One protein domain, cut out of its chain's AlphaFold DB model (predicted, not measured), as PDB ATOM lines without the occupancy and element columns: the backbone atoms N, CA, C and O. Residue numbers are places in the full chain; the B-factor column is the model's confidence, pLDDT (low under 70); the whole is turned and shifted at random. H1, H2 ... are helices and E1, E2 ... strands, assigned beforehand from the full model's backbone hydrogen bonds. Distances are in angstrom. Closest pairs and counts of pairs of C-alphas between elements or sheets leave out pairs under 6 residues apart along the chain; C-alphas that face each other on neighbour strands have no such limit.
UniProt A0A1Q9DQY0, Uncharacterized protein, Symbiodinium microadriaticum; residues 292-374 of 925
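Overview. This is residues 292 to 374 of the 925 residues of an uncharacterized protein of Symbiodinium microadriaticum (UniProt A0A1Q9DQY0). A hairpin of two antiparallel strands, E1 and E2, makes a small wall, with long H3 over one face nearer E2, H1 packing on H3 residues 358 to 365, and short H2 off at one end. The printed part has 83 residues, ordered H1 E1 E2 H2 H3 with links; it is mixed and compact, radius of gyration of the C-alphas 11.8 A, spans 33 by 24 by 20 A.

Arrangement. In the hairpin of E1, residues 309 to 313, and E2, residues 324 to 328, N 311 and O 326 are 2.9 A apart, within hydrogen-bond range. The closest C-alphas of E2 and H3, residues 358 to 374, are Ala 327 and Val 368, 7.1 A. H1, residues 292 to 301, touches H3 with H3 residues 358 to 365 alone, closest C-alphas Leu 295 and Ala 361, 5.8 A, at a steep tilt of 57 degrees. H2, residues 344 to 349, touches no helix. Every O i to N i+4 pair is within hydrogen-bond range in H1, H2 and H3.

Along the chain. H1, 14.1 A long, begins at C-alpha 292 (267.220, 227.370, 106.490); H3, 24.5 A, ends at C-alpha 374 (262.494, 240.742, 87.143).

Size, cuts and confidence. The printed part has no cut; E2 to H2 is a long link. pLDDT is under 70 at residues 304 to 306, 315 to 322 and 332 to 335.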
ATOM      1  N   LEU A 292     266.567 226.062 106.552       84.25
ATOM      2  CA  LEU A 292     267.220 227.370 106.490       84.25
ATOM      3  C   LEU A 292     268.705 227.219 106.168       84.25
ATOM      4  O   LEU A 292     269.218 228.005 105.375       84.25
ATOM      5  N   GLY A 293     269.366 226.203 106.735       86.88
ATOM      6  CA  GLY A 293     270.736 225.841 106.371       86.88
ATOM      7  C   GLY A 293     270.853 225.559 104.874       86.88
ATOM      8  O   GLY A 293     271.610 226.230 104.183       86.88
ATOM      9  N   SER A 294     269.990 224.690 104.344       89.12
ATOM     10  CA  SER A 294     270.005 224.317 102.921       89.12
ATOM     11  C   SER A 294     269.774 225.511 101.984       89.12
ATOM     12  O   SER A 294     270.434 225.629 100.957       89.12
ATOM     13  N   LEU A 295     268.858 226.425 102.326       86.88
ATOM     14  CA  LEU A 295     268.610 227.629 101.521       86.88
ATOM     15  C   LEU A 295     269.772 228.631 101.585       86.88
ATOM     16  O   LEU A 295     270.081 229.262 100.575       86.88
ATOM     17  N   ARG A 296     270.440 228.756 102.740       87.00
ATOM     18  CA  ARG A 296     271.649 229.584 102.886       87.00
ATOM     19  C   ARG A 296     272.832 229.001 102.129       87.00
ATOM     20  O   ARG A 296     273.544 229.754 101.475       87.00
ATOM     21  N   ASP A 297     273.012 227.686 102.167       90.31
ATOM     22  CA  ASP A 297     274.078 227.006 101.431       90.31
ATOM     23  C   ASP A 297     273.906 227.204  99.919       90.31
ATOM     24  O   ASP A 297     274.873 227.496  99.219       90.31
ATOM     25  N   LEU A 298     272.664 227.152  99.420       88.62
ATOM     26  CA  LEU A 298     272.347 227.471  98.024       88.62
ATOM     27  C   LEU A 298     272.600 228.944  97.674       88.62
ATOM     28  O   LEU A 298     273.114 229.235  96.593       88.62
ATOM     29  N   GLN A 299     272.296 229.868  98.588       85.62
ATOM     30  CA  GLN A 299     272.587 231.294  98.415       85.62
ATOM     31  C   GLN A 299     274.096 231.571  98.355       85.62
ATOM     32  O   GLN A 299     274.556 232.335  97.503       85.62
ATOM     33  N   LEU A 300     274.873 230.922  99.224       84.75
ATOM     34  CA  LEU A 300     276.332 231.021  99.247       84.75
ATOM     35  C   LEU A 300     276.956 230.396  97.994       84.75
ATOM     36  O   LEU A 300     277.852 230.992  97.399       84.75
ATOM     37  N   ALA A 301     276.452 229.243  97.549       85.50
ATOM     38  CA  ALA A 301     276.959 228.543  96.371       85.50
ATOM     39  C   ALA A 301     276.768 229.323  95.056       85.50
ATOM     40  O   ALA A 301     277.514 229.098  94.106       85.50
ATOM     41  N   GLN A 302     275.787 230.232  94.981       80.25
ATOM     42  CA  GLN A 302     275.441 230.961  93.752       80.25
ATOM     43  C   GLN A 302     275.840 232.446  93.745       80.25
ATOM     44  O   GLN A 302     275.409 233.183  92.860       80.25
ATOM     45  N   GLY A 303     276.696 232.881  94.676       77.44
ATOM     46  CA  GLY A 303     277.348 234.192  94.593       77.44
ATOM     47  C   GLY A 303     276.655 235.347  95.321       77.44
ATOM     48  O   GLY A 303     276.766 236.473  94.863       77.44
ATOM     49  N   GLY A 304     275.970 235.096  96.444       67.38
ATOM     50  CA  GLY A 304     275.733 236.082  97.521       67.38
ATOM     51  C   GLY A 304     274.801 237.283  97.269       67.38
ATOM     52  O   GLY A 304     274.221 237.782  98.230       67.38
ATOM     53  N   ASP A 305     274.577 237.713  96.028       59.72
ATOM     54  CA  ASP A 305     273.974 239.022  95.704       59.72
ATOM     55  C   ASP A 305     272.434 239.034  95.605       59.72
ATOM     56  O   ASP A 305     271.827 239.872  94.931       59.72
ATOM     57  N   SER A 306     271.740 238.114  96.276       63.34
ATOM     58  CA  SER A 306     270.276 238.154  96.318       63.34
ATOM     59  C   SER A 306     269.791 239.101  97.419       63.34
ATOM     60  O   SER A 306     269.734 238.722  98.587       63.34
ATOM     61  N   ASN A 307     269.345 240.300  97.029       75.19
ATOM     62  CA  ASN A 307     268.674 241.298  97.885       75.19
ATOM     63  C   ASN A 307     267.361 240.812  98.544       75.19
ATOM     64  O   ASN A 307     266.663 241.608  99.164       75.19
ATOM     65  N   LEU A 308     266.980 239.541  98.399       71.62
ATOM     66  CA  LEU A 308     265.784 238.967  99.005       71.62
ATOM     67  C   LEU A 308     266.173 238.066 100.181       71.62
ATOM     68  O   LEU A 308     266.971 237.143 100.024       71.62
ATOM     69  N   ILE A 309     265.588 238.325 101.351       82.12
ATOM     70  CA  ILE A 309     265.876 237.596 102.589       82.12
ATOM     71  C   ILE A 309     264.833 236.489 102.743       82.12
ATOM     72  O   ILE A 309     263.631 236.748 102.686       82.12
ATOM     73  N   VAL A 310     265.274 235.245 102.942       84.50
ATOM     74  CA  VAL A 310     264.367 234.138 103.272       84.50
ATOM     75  C   VAL A 310     264.315 233.966 104.783       84.50
ATOM     76  O   VAL A 310     265.327 233.694 105.431       84.50
ATOM     77  N   GLU A 311     263.121 234.108 105.346       87.50
ATOM     78  CA  GLU A 311     262.866 233.976 106.775       87.50
ATOM     79  C   GLU A 311     261.974 232.770 107.075       87.50
ATOM     80  O   GLU A 311     261.142 232.382 106.250       87.50
ATOM     81  N   PRO A 312     262.070 232.184 108.276       85.50
ATOM     82  CA  PRO A 312     261.093 231.202 108.712       85.50
ATOM     83  C   PRO A 312     259.695 231.822 108.848       85.50
ATOM     84  O   PRO A 312     259.518 232.862 109.481       85.50
ATOM     85  N   ALA A 313     258.683 231.145 108.307       83.06
ATOM     86  CA  ALA A 313     257.275 231.464 108.527       83.06
ATOM     87  C   ALA A 313     256.682 230.473 109.543       83.06
ATOM     88  O   ALA A 313     257.052 229.301 109.554       83.06
ATOM     89  N   GLY A 314     255.795 230.950 110.425       70.44
ATOM     90  CA  GLY A 314     255.295 230.239 111.610       70.44
ATOM     91  C   GLY A 314     255.103 228.715 111.471       70.44
ATOM     92  O   GLY A 314     254.536 228.225 110.494       70.44
ATOM     93  N   CYS A 315     255.541 228.008 112.526       65.81
ATOM     94  CA  CYS A 315     255.535 226.550 112.756       65.81
ATOM     95  C   CYS A 315     256.735 225.733 112.221       65.81
ATOM     96  O   CYS A 315     256.557 224.683 111.612       65.81
ATOM     97  N   LEU A 316     257.966 226.116 112.584       56.12
ATOM     98  CA  LEU A 316     259.199 225.368 112.262       56.12
ATOM     99  C   LEU A 316     259.318 223.951 112.868       56.12
ATOM    100  O   LEU A 316     260.170 223.187 112.432       56.12
ATOM    101  N   LYS A 317     258.529 223.586 113.893       55.34
ATOM    102  CA  LYS A 317     258.731 222.316 114.634       55.34
ATOM    103  C   LYS A 317     257.485 221.445 114.835       55.34
ATOM    104  O   LYS A 317     257.622 220.310 115.274       55.34
ATOM    105  N   GLN A 318     256.281 221.950 114.545       54.28
ATOM    106  CA  GLN A 318     255.015 221.256 114.860       54.28
ATOM    107  C   GLN A 318     253.953 221.353 113.754       54.28
ATOM    108  O   GLN A 318     252.818 220.916 113.939       54.28
ATOM    109  N   CYS A 319     254.298 221.904 112.588       64.69
ATOM    110  CA  CYS A 319     253.376 221.911 111.462       64.69
ATOM    111  C   CYS A 319     253.240 220.490 110.899       64.69
ATOM    112  O   CYS A 319     254.242 219.880 110.524       64.69
ATOM    113  N   LYS A 320     252.005 219.986 110.743       63.09
ATOM    114  CA  LYS A 320     251.742 218.761 109.957       63.09
ATOM    115  C   LYS A 320     252.285 218.860 108.523       63.09
ATOM    116  O   LYS A 320     252.509 217.835 107.890       63.09
ATOM    117  N   HIS A 321     252.508 220.084 108.043       59.56
ATOM    118  CA  HIS A 321     252.925 220.416 106.685       59.56
ATOM    119  C   HIS A 321     254.433 220.730 106.552       59.56
ATOM    120  O   HIS A 321     254.877 221.172 105.500       59.56
ATOM    121  N   GLY A 322     255.257 220.462 107.573       66.06
ATOM    122  CA  GLY A 322     256.706 220.712 107.515       66.06
ATOM    123  C   GLY A 322     257.104 222.183 107.749       66.06
ATOM    124  O   GLY A 322     256.241 223.016 108.026       66.06
ATOM    125  N   PRO A 323     258.412 222.495 107.731       78.69
ATOM    126  CA  PRO A 323     258.921 223.843 107.974       78.69
ATOM    127  C   PRO A 323     258.543 224.784 106.823       78.69
ATOM    128  O   PRO A 323     258.780 224.481 105.652       78.69
ATOM    129  N   ASN A 324     257.952 225.925 107.176       85.88
ATOM    130  CA  ASN A 324     257.532 226.946 106.224       85.88
ATOM    131  C   ASN A 324     258.568 228.071 106.169       85.88
ATOM    132  O   ASN A 324     259.137 228.461 107.193       85.88
ATOM    133  N   VAL A 325     258.766 228.638 104.984       89.19
ATOM    134  CA  VAL A 325     259.647 229.794 104.773       89.19
ATOM    135  C   VAL A 325     258.921 230.863 103.968       89.19
ATOM    136  O   VAL A 325     258.063 230.556 103.145       89.19
ATOM    137  N   ARG A 326     259.234 232.132 104.210       89.06
ATOM    138  CA  ARG A 326     258.694 233.271 103.465       89.06
ATOM    139  C   ARG A 326     259.829 234.107 102.895       89.06
ATOM    140  O   ARG A 326     260.885 234.240 103.506       89.06
ATOM    141  N   ALA A 327     259.573 234.682 101.733       86.31
ATOM    142  CA  ALA A 327     260.444 235.637 101.080       86.31
ATOM    143  C   ALA A 327     260.097 237.057 101.560       86.31
ATOM    144  O   ALA A 327     258.932 237.464 101.488       86.31
ATOM    145  N   VAL A 328     261.089 237.796 102.057       84.75
ATOM    146  CA  VAL A 328     260.943 239.156 102.599       84.75
ATOM    147  C   VAL A 328     261.812 240.119 101.790       84.75
ATOM    148  O   VAL A 328     262.934 239.792 101.393       84.75
ATOM    149  N   SER A 329     261.269 241.305 101.501       80.25
ATOM    150  CA  SER A 329     262.025 242.388 100.860       80.25
ATOM    151  C   SER A 329     263.107 242.928 101.801       80.25
ATOM    152  O   SER A 329     262.901 242.916 103.014       80.25
ATOM    153  N   PRO A 330     264.219 243.471 101.276       76.94
ATOM    154  CA  PRO A 330     265.282 244.041 102.106       76.94
ATOM    155  C   PRO A 330     264.793 245.254 102.915       76.94
ATOM    156  O   PRO A 330     265.300 245.509 104.003       76.94
ATOM    157  N   ASP A 331     263.744 245.932 102.440       81.06
ATOM    158  CA  ASP A 331     263.087 247.050 103.132       81.06
ATOM    159  C   ASP A 331     262.246 246.609 104.350       81.06
ATOM    160  O   ASP A 331     261.642 247.434 105.032       81.06
ATOM    161  N   ASN A 332     262.221 245.305 104.643       61.75
ATOM    162  CA  ASN A 332     261.631 244.703 105.836       61.75
ATOM    163  C   ASN A 332     260.143 245.039 106.060       61.75
ATOM    164  O   ASN A 332     259.657 245.061 107.194       61.75
ATOM    165  N   GLU A 333     259.385 245.270 104.982       61.53
ATOM    166  CA  GLU A 333     257.927 245.261 105.067       61.53
ATOM    167  C   GLU A 333     257.495 243.855 105.508       61.53
ATOM    168  O   GLU A 333     257.696 242.873 104.797       61.53
ATOM    169  N   LEU A 334     256.908 243.762 106.707       53.41
ATOM    170  CA  LEU A 334     256.479 242.546 107.430       53.41
ATOM    171  C   LEU A 334     255.508 241.619 106.666       53.41
ATOM    172  O   LEU A 334     255.002 240.635 107.213       53.41
ATOM    173  N   VAL A 335     255.220 241.937 105.413       58.97
ATOM    174  CA  VAL A 335     254.238 241.300 104.560       58.97
ATOM    175  C   VAL A 335     254.974 240.371 103.594       58.97
ATOM    176  O   VAL A 335     255.703 240.824 102.716       58.97
ATOM    177  N   GLY A 336     254.770 239.058 103.740       72.44
ATOM    178  CA  GLY A 336     255.344 238.064 102.826       72.44
ATOM    179  C   GLY A 336     255.022 238.394 101.365       72.44
ATOM    180  O   GLY A 336     253.878 238.735 101.030       72.44
ATOM    181  N   LEU A 337     256.039 238.323 100.508       76.12
ATOM    182  CA  LEU A 337     255.902 238.569  99.077       76.12
ATOM    183  C   LEU A 337     255.398 237.299  98.387       76.12
ATOM    184  O   LEU A 337     255.937 236.215  98.605       76.12
ATOM    185  N   ALA A 338     254.376 237.442  97.543       82.00
ATOM    186  CA  ALA A 338     254.011 236.394  96.600       82.00
ATOM    187  C   ALA A 338     255.039 236.399  95.462       82.00
ATOM    188  O   ALA A 338     255.277 237.431  94.835       82.00
ATOM    189  N   VAL A 339     255.672 235.253  95.239       84.38
ATOM    190  CA  VAL A 339     256.744 235.061  94.262       84.38
ATOM    191  C   VAL A 339     256.234 234.149  93.149       84.38
ATOM    192  O   VAL A 339     255.524 233.176  93.407       84.38
ATOM    193  N   THR A 340     256.595 234.449  91.903       76.62
ATOM    194  CA  THR A 340     256.251 233.620  90.743       76.62
ATOM    195  C   THR A 340     256.795 232.196  90.925       76.62
ATOM    196  O   THR A 340     257.971 232.008  91.236       76.62
ATOM    197  N   GLY A 341     255.935 231.186  90.765       79.75
ATOM    198  CA  GLY A 341     256.272 229.772  90.995       79.75
ATOM    199  C   GLY A 341     255.847 229.205  92.357       79.75
ATOM    200  O   GLY A 341     256.079 228.026  92.613       79.75
ATOM    201  N   MET A 342     255.204 230.007  93.214       85.19
ATOM    202  CA  MET A 342     254.481 229.503  94.389       85.19
ATOM    203  C   MET A 342     253.225 228.722  93.971       85.19
ATOM    204  O   MET A 342     252.527 229.110  93.032       85.19
ATOM    205  N   LEU A 343     252.911 227.639  94.688       85.44
ATOM    206  CA  LEU A 343     251.639 226.920  94.535       85.44
ATOM    207  C   LEU A 343     250.455 227.801  94.988       85.44
ATOM    208  O   LEU A 343     250.650 228.706  95.802       85.44
ATOM    209  N   PRO A 344     249.215 227.564  94.519       83.56
ATOM    210  CA  PRO A 344     248.070 228.430  94.833       83.56
ATOM    211  C   PRO A 344     247.829 228.651  96.337       83.56
ATOM    212  O   PRO A 344     247.524 229.763  96.764       83.56
ATOM    213  N   ASP A 345     248.023 227.616  97.153       83.75
ATOM    214  CA  ASP A 345     247.885 227.667  98.609       83.75
ATOM    215  C   ASP A 345     249.084 228.333  99.311       83.75
ATOM    216  O   ASP A 345     248.939 228.903 100.396       83.75
ATOM    217  N   GLU A 346     250.264 228.305  98.688       89.00
ATOM    218  CA  GLU A 346     251.450 229.047  99.122       89.00
ATOM    219  C   GLU A 346     251.303 230.547  98.827       89.00
ATOM    220  O   GLU A 346     251.671 231.373  99.666       89.00
ATOM    221  N   VAL A 347     250.724 230.912  97.672       85.56
ATOM    222  CA  VAL A 347     250.422 232.305  97.290       85.56
ATOM    223  C   VAL A 347     249.446 232.931  98.282       85.56
ATOM    224  O   VAL A 347     249.688 234.037  98.768       85.56
ATOM    225  N   GLU A 348     248.375 232.212  98.629       85.38
ATOM    226  CA  GLU A 348     247.392 232.664  99.616       85.38
ATOM    227  C   GLU A 348     248.032 232.857 101.000       85.38
ATOM    228  O   GLU A 348     247.828 233.880 101.656       85.38
ATOM    229  N   ALA A 349     248.868 231.905 101.425       81.62
ATOM    230  CA  ALA A 349     249.546 231.951 102.719       81.62
ATOM    231  C   ALA A 349     250.781 232.871 102.750       81.62
ATOM    232  O   ALA A 349     251.340 233.100 103.827       81.62
ATOM    233  N   ARG A 350     251.224 233.375 101.588       88.00
ATOM    234  CA  ARG A 350     252.473 234.132 101.393       88.00
ATOM    235  C   ARG A 350     253.687 233.434 102.025       88.00
ATOM    236  O   ARG A 350     254.582 234.082 102.573       88.00
ATOM    237  N   CYS A 351     253.701 232.102 101.982       89.94
ATOM    238  CA  CYS A 351     254.786 231.267 102.484       89.94
ATOM    239  C   CYS A 351     254.914 229.981 101.660       89.94
ATOM    240  O   CYS A 351     253.916 229.375 101.279       89.94
ATOM    241  N   PHE A 352     256.149 229.557 101.403       88.75
ATOM    242  CA  PHE A 352     256.440 228.257 100.816       88.75
ATOM    243  C   PHE A 352     256.221 227.183 101.874       88.75
ATOM    244  O   PHE A 352     256.805 227.238 102.966       88.75
ATOM    245  N   ARG A 353     255.368 226.217 101.548       85.31
ATOM    246  CA  ARG A 353     255.023 225.099 102.421       85.31
ATOM    247  C   ARG A 353     255.875 223.891 102.031       85.31
ATOM    248  O   ARG A 353     256.307 223.754 100.891       85.31
ATOM    249  N   HIS A 354     256.106 222.984 102.978       78.81
ATOM    250  CA  HIS A 354     256.744 221.690 102.709       78.81
ATOM    251  C   HIS A 354     258.199 221.735 102.190       78.81
ATOM    252  O   HIS A 354     258.575 220.907 101.364       78.81
ATOM    253  N   VAL A 355     259.059 222.632 102.687       84.38
ATOM    254  CA  VAL A 355     260.485 222.639 102.291       84.38
ATOM    255  C   VAL A 355     261.275 221.631 103.135       84.38
ATOM    256  O   VAL A 355     261.987 221.988 104.072       84.38
ATOM    257  N   ASN A 356     261.071 220.345 102.854       85.50
ATOM    258  CA  ASN A 356     261.549 219.222 103.668       85.50
ATOM    259  C   ASN A 356     262.719 218.433 103.051       85.50
ATOM    260  O   ASN A 356     263.197 217.493 103.688       85.50
ATOM    261  N   ASP A 357     263.168 218.804 101.854       88.19
ATOM    262  CA  ASP A 357     264.328 218.235 101.177       88.19
ATOM    263  C   ASP A 357     265.082 219.287 100.335       88.19
ATOM    264  O   ASP A 357     264.667 220.444 100.195       88.19
ATOM    265  N   THR A 358     266.237 218.891  99.797       86.88
ATOM    266  CA  THR A 358     267.106 219.760  98.990       86.88
ATOM    267  C   THR A 358     266.464 220.172  97.666       86.88
ATOM    268  O   THR A 358     266.712 221.280  97.197       86.88
ATOM    269  N   ALA A 359     265.607 219.333  97.078       86.12
ATOM    270  CA  ALA A 359     264.913 219.637  95.829       86.12
ATOM    271  C   ALA A 359     263.861 220.739  96.025       86.12
ATOM    272  O   ALA A 359     263.786 221.685  95.237       86.12
ATOM    273  N   ALA A 360     263.090 220.670  97.110       84.44
ATOM    274  CA  ALA A 360     262.150 221.705  97.509       84.44
ATOM    275  C   ALA A 360     262.879 223.008  97.860       84.44
ATOM    276  O   ALA A 360     262.434 224.079  97.449       84.44
ATOM    277  N   ALA A 361     264.024 222.935  98.551       87.06
ATOM    278  CA  ALA A 361     264.853 224.111  98.818       87.06
ATOM    279  C   ALA A 361     265.357 224.761  97.514       87.06
ATOM    280  O   ALA A 361     265.250 225.976  97.354       87.06
ATOM    281  N   GLN A 362     265.810 223.962  96.541       89.44
ATOM    282  CA  GLN A 362     266.235 224.451  95.227       89.44
ATOM    283  C   GLN A 362     265.092 225.123  94.456       89.44
ATOM    284  O   GLN A 362     265.300 226.171  93.846       89.44
ATOM    285  N   ARG A 363     263.877 224.557  94.507       89.62
ATOM    286  CA  ARG A 363     262.677 225.154  93.898       89.62
ATOM    287  C   ARG A 363     262.413 226.548  94.462       89.62
ATOM    288  O   ARG A 363     262.306 227.500  93.697       89.62
ATOM    289  N   VAL A 364     262.351 226.661  95.791       87.81
ATOM    290  CA  VAL A 364     262.123 227.940  96.482       87.81
ATOM    291  C   VAL A 364     263.202 228.953  96.114       87.81
ATOM    292  O   VAL A 364     262.886 230.092  95.773       87.81
ATOM    293  N   PHE A 365     264.467 228.530  96.124       88.31
ATOM    294  CA  PHE A 365     265.594 229.383  95.768       88.31
ATOM    295  C   PHE A 365     265.488 229.920  94.331       88.31
ATOM    296  O   PHE A 365     265.631 231.122  94.105       88.31
ATOM    297  N   ASN A 366     265.171 229.056  93.363       87.31
ATOM    298  CA  ASN A 366     265.031 229.441  91.959       87.31
ATOM    299  C   ASN A 366     263.862 230.420  91.746       87.31
ATOM    300  O   ASN A 366     264.036 231.429  91.063       87.31
ATOM    301  N   SER A 367     262.708 230.173  92.377       87.31
ATOM    302  CA  SER A 367     261.549 231.078  92.326       87.31
ATOM    303  C   SER A 367     261.885 232.461  92.890       87.31
ATOM    304  O   SER A 367     261.604 233.484  92.264       87.31
ATOM    305  N   VAL A 368     262.551 232.506  94.049       86.31
ATOM    306  CA  VAL A 368     262.992 233.759  94.684       86.31
ATOM    307  C   VAL A 368     263.980 234.514  93.794       86.31
ATOM    308  O   VAL A 368     263.819 235.716  93.578       86.31
ATOM    309  N   ARG A 369     264.966 233.818  93.221       84.31
ATOM    310  CA  ARG A 369     265.966 234.411  92.322       84.31
ATOM    311  C   ARG A 369     265.331 235.015  91.069       84.31
ATOM    312  O   ARG A 369     265.702 236.118  90.671       84.31
ATOM    313  N   GLN A 370     264.360 234.329  90.468       82.44
ATOM    314  CA  GLN A 370     263.662 234.816  89.277       82.44
ATOM    315  C   GLN A 370     262.911 236.129  89.556       82.44
ATOM    316  O   GLN A 370     262.988 237.064  88.759       82.44
ATOM    317  N   ALA A 371     262.260 236.246  90.717       80.94
ATOM    318  CA  ALA A 371     261.587 237.484  91.106       80.94
ATOM    319  C   ALA A 371     262.556 238.653  91.348       80.94
ATOM    320  O   ALA A 371     262.228 239.793  91.015       80.94
ATOM    321  N   VAL A 372     263.761 238.389  91.873       79.62
ATOM    322  CA  VAL A 372     264.807 239.419  92.000       79.62
ATOM    323  C   VAL A 372     265.214 239.941  90.624       79.62
ATOM    324  O   VAL A 372     265.243 241.154  90.423       79.62
ATOM    325  N   MET A 373     265.469 239.041  89.667       77.69
ATOM    326  CA  MET A 373     265.910 239.429  88.322       77.69
ATOM    327  C   MET A 373     264.875 240.286  87.586       77.69
ATOM    328  O   MET A 373     265.240 241.290  86.968       77.69
ATOM    329  N   LEU A 374     263.588 239.956  87.722       76.62
ATOM    330  CA  LEU A 374     262.494 240.742  87.143       76.62
ATOM    331  C   LEU A 374     262.405 242.155  87.738       76.62
ATOM    332  O   LEU A 374     262.117 243.107  87.016       76.62
TER     333      LEU A 374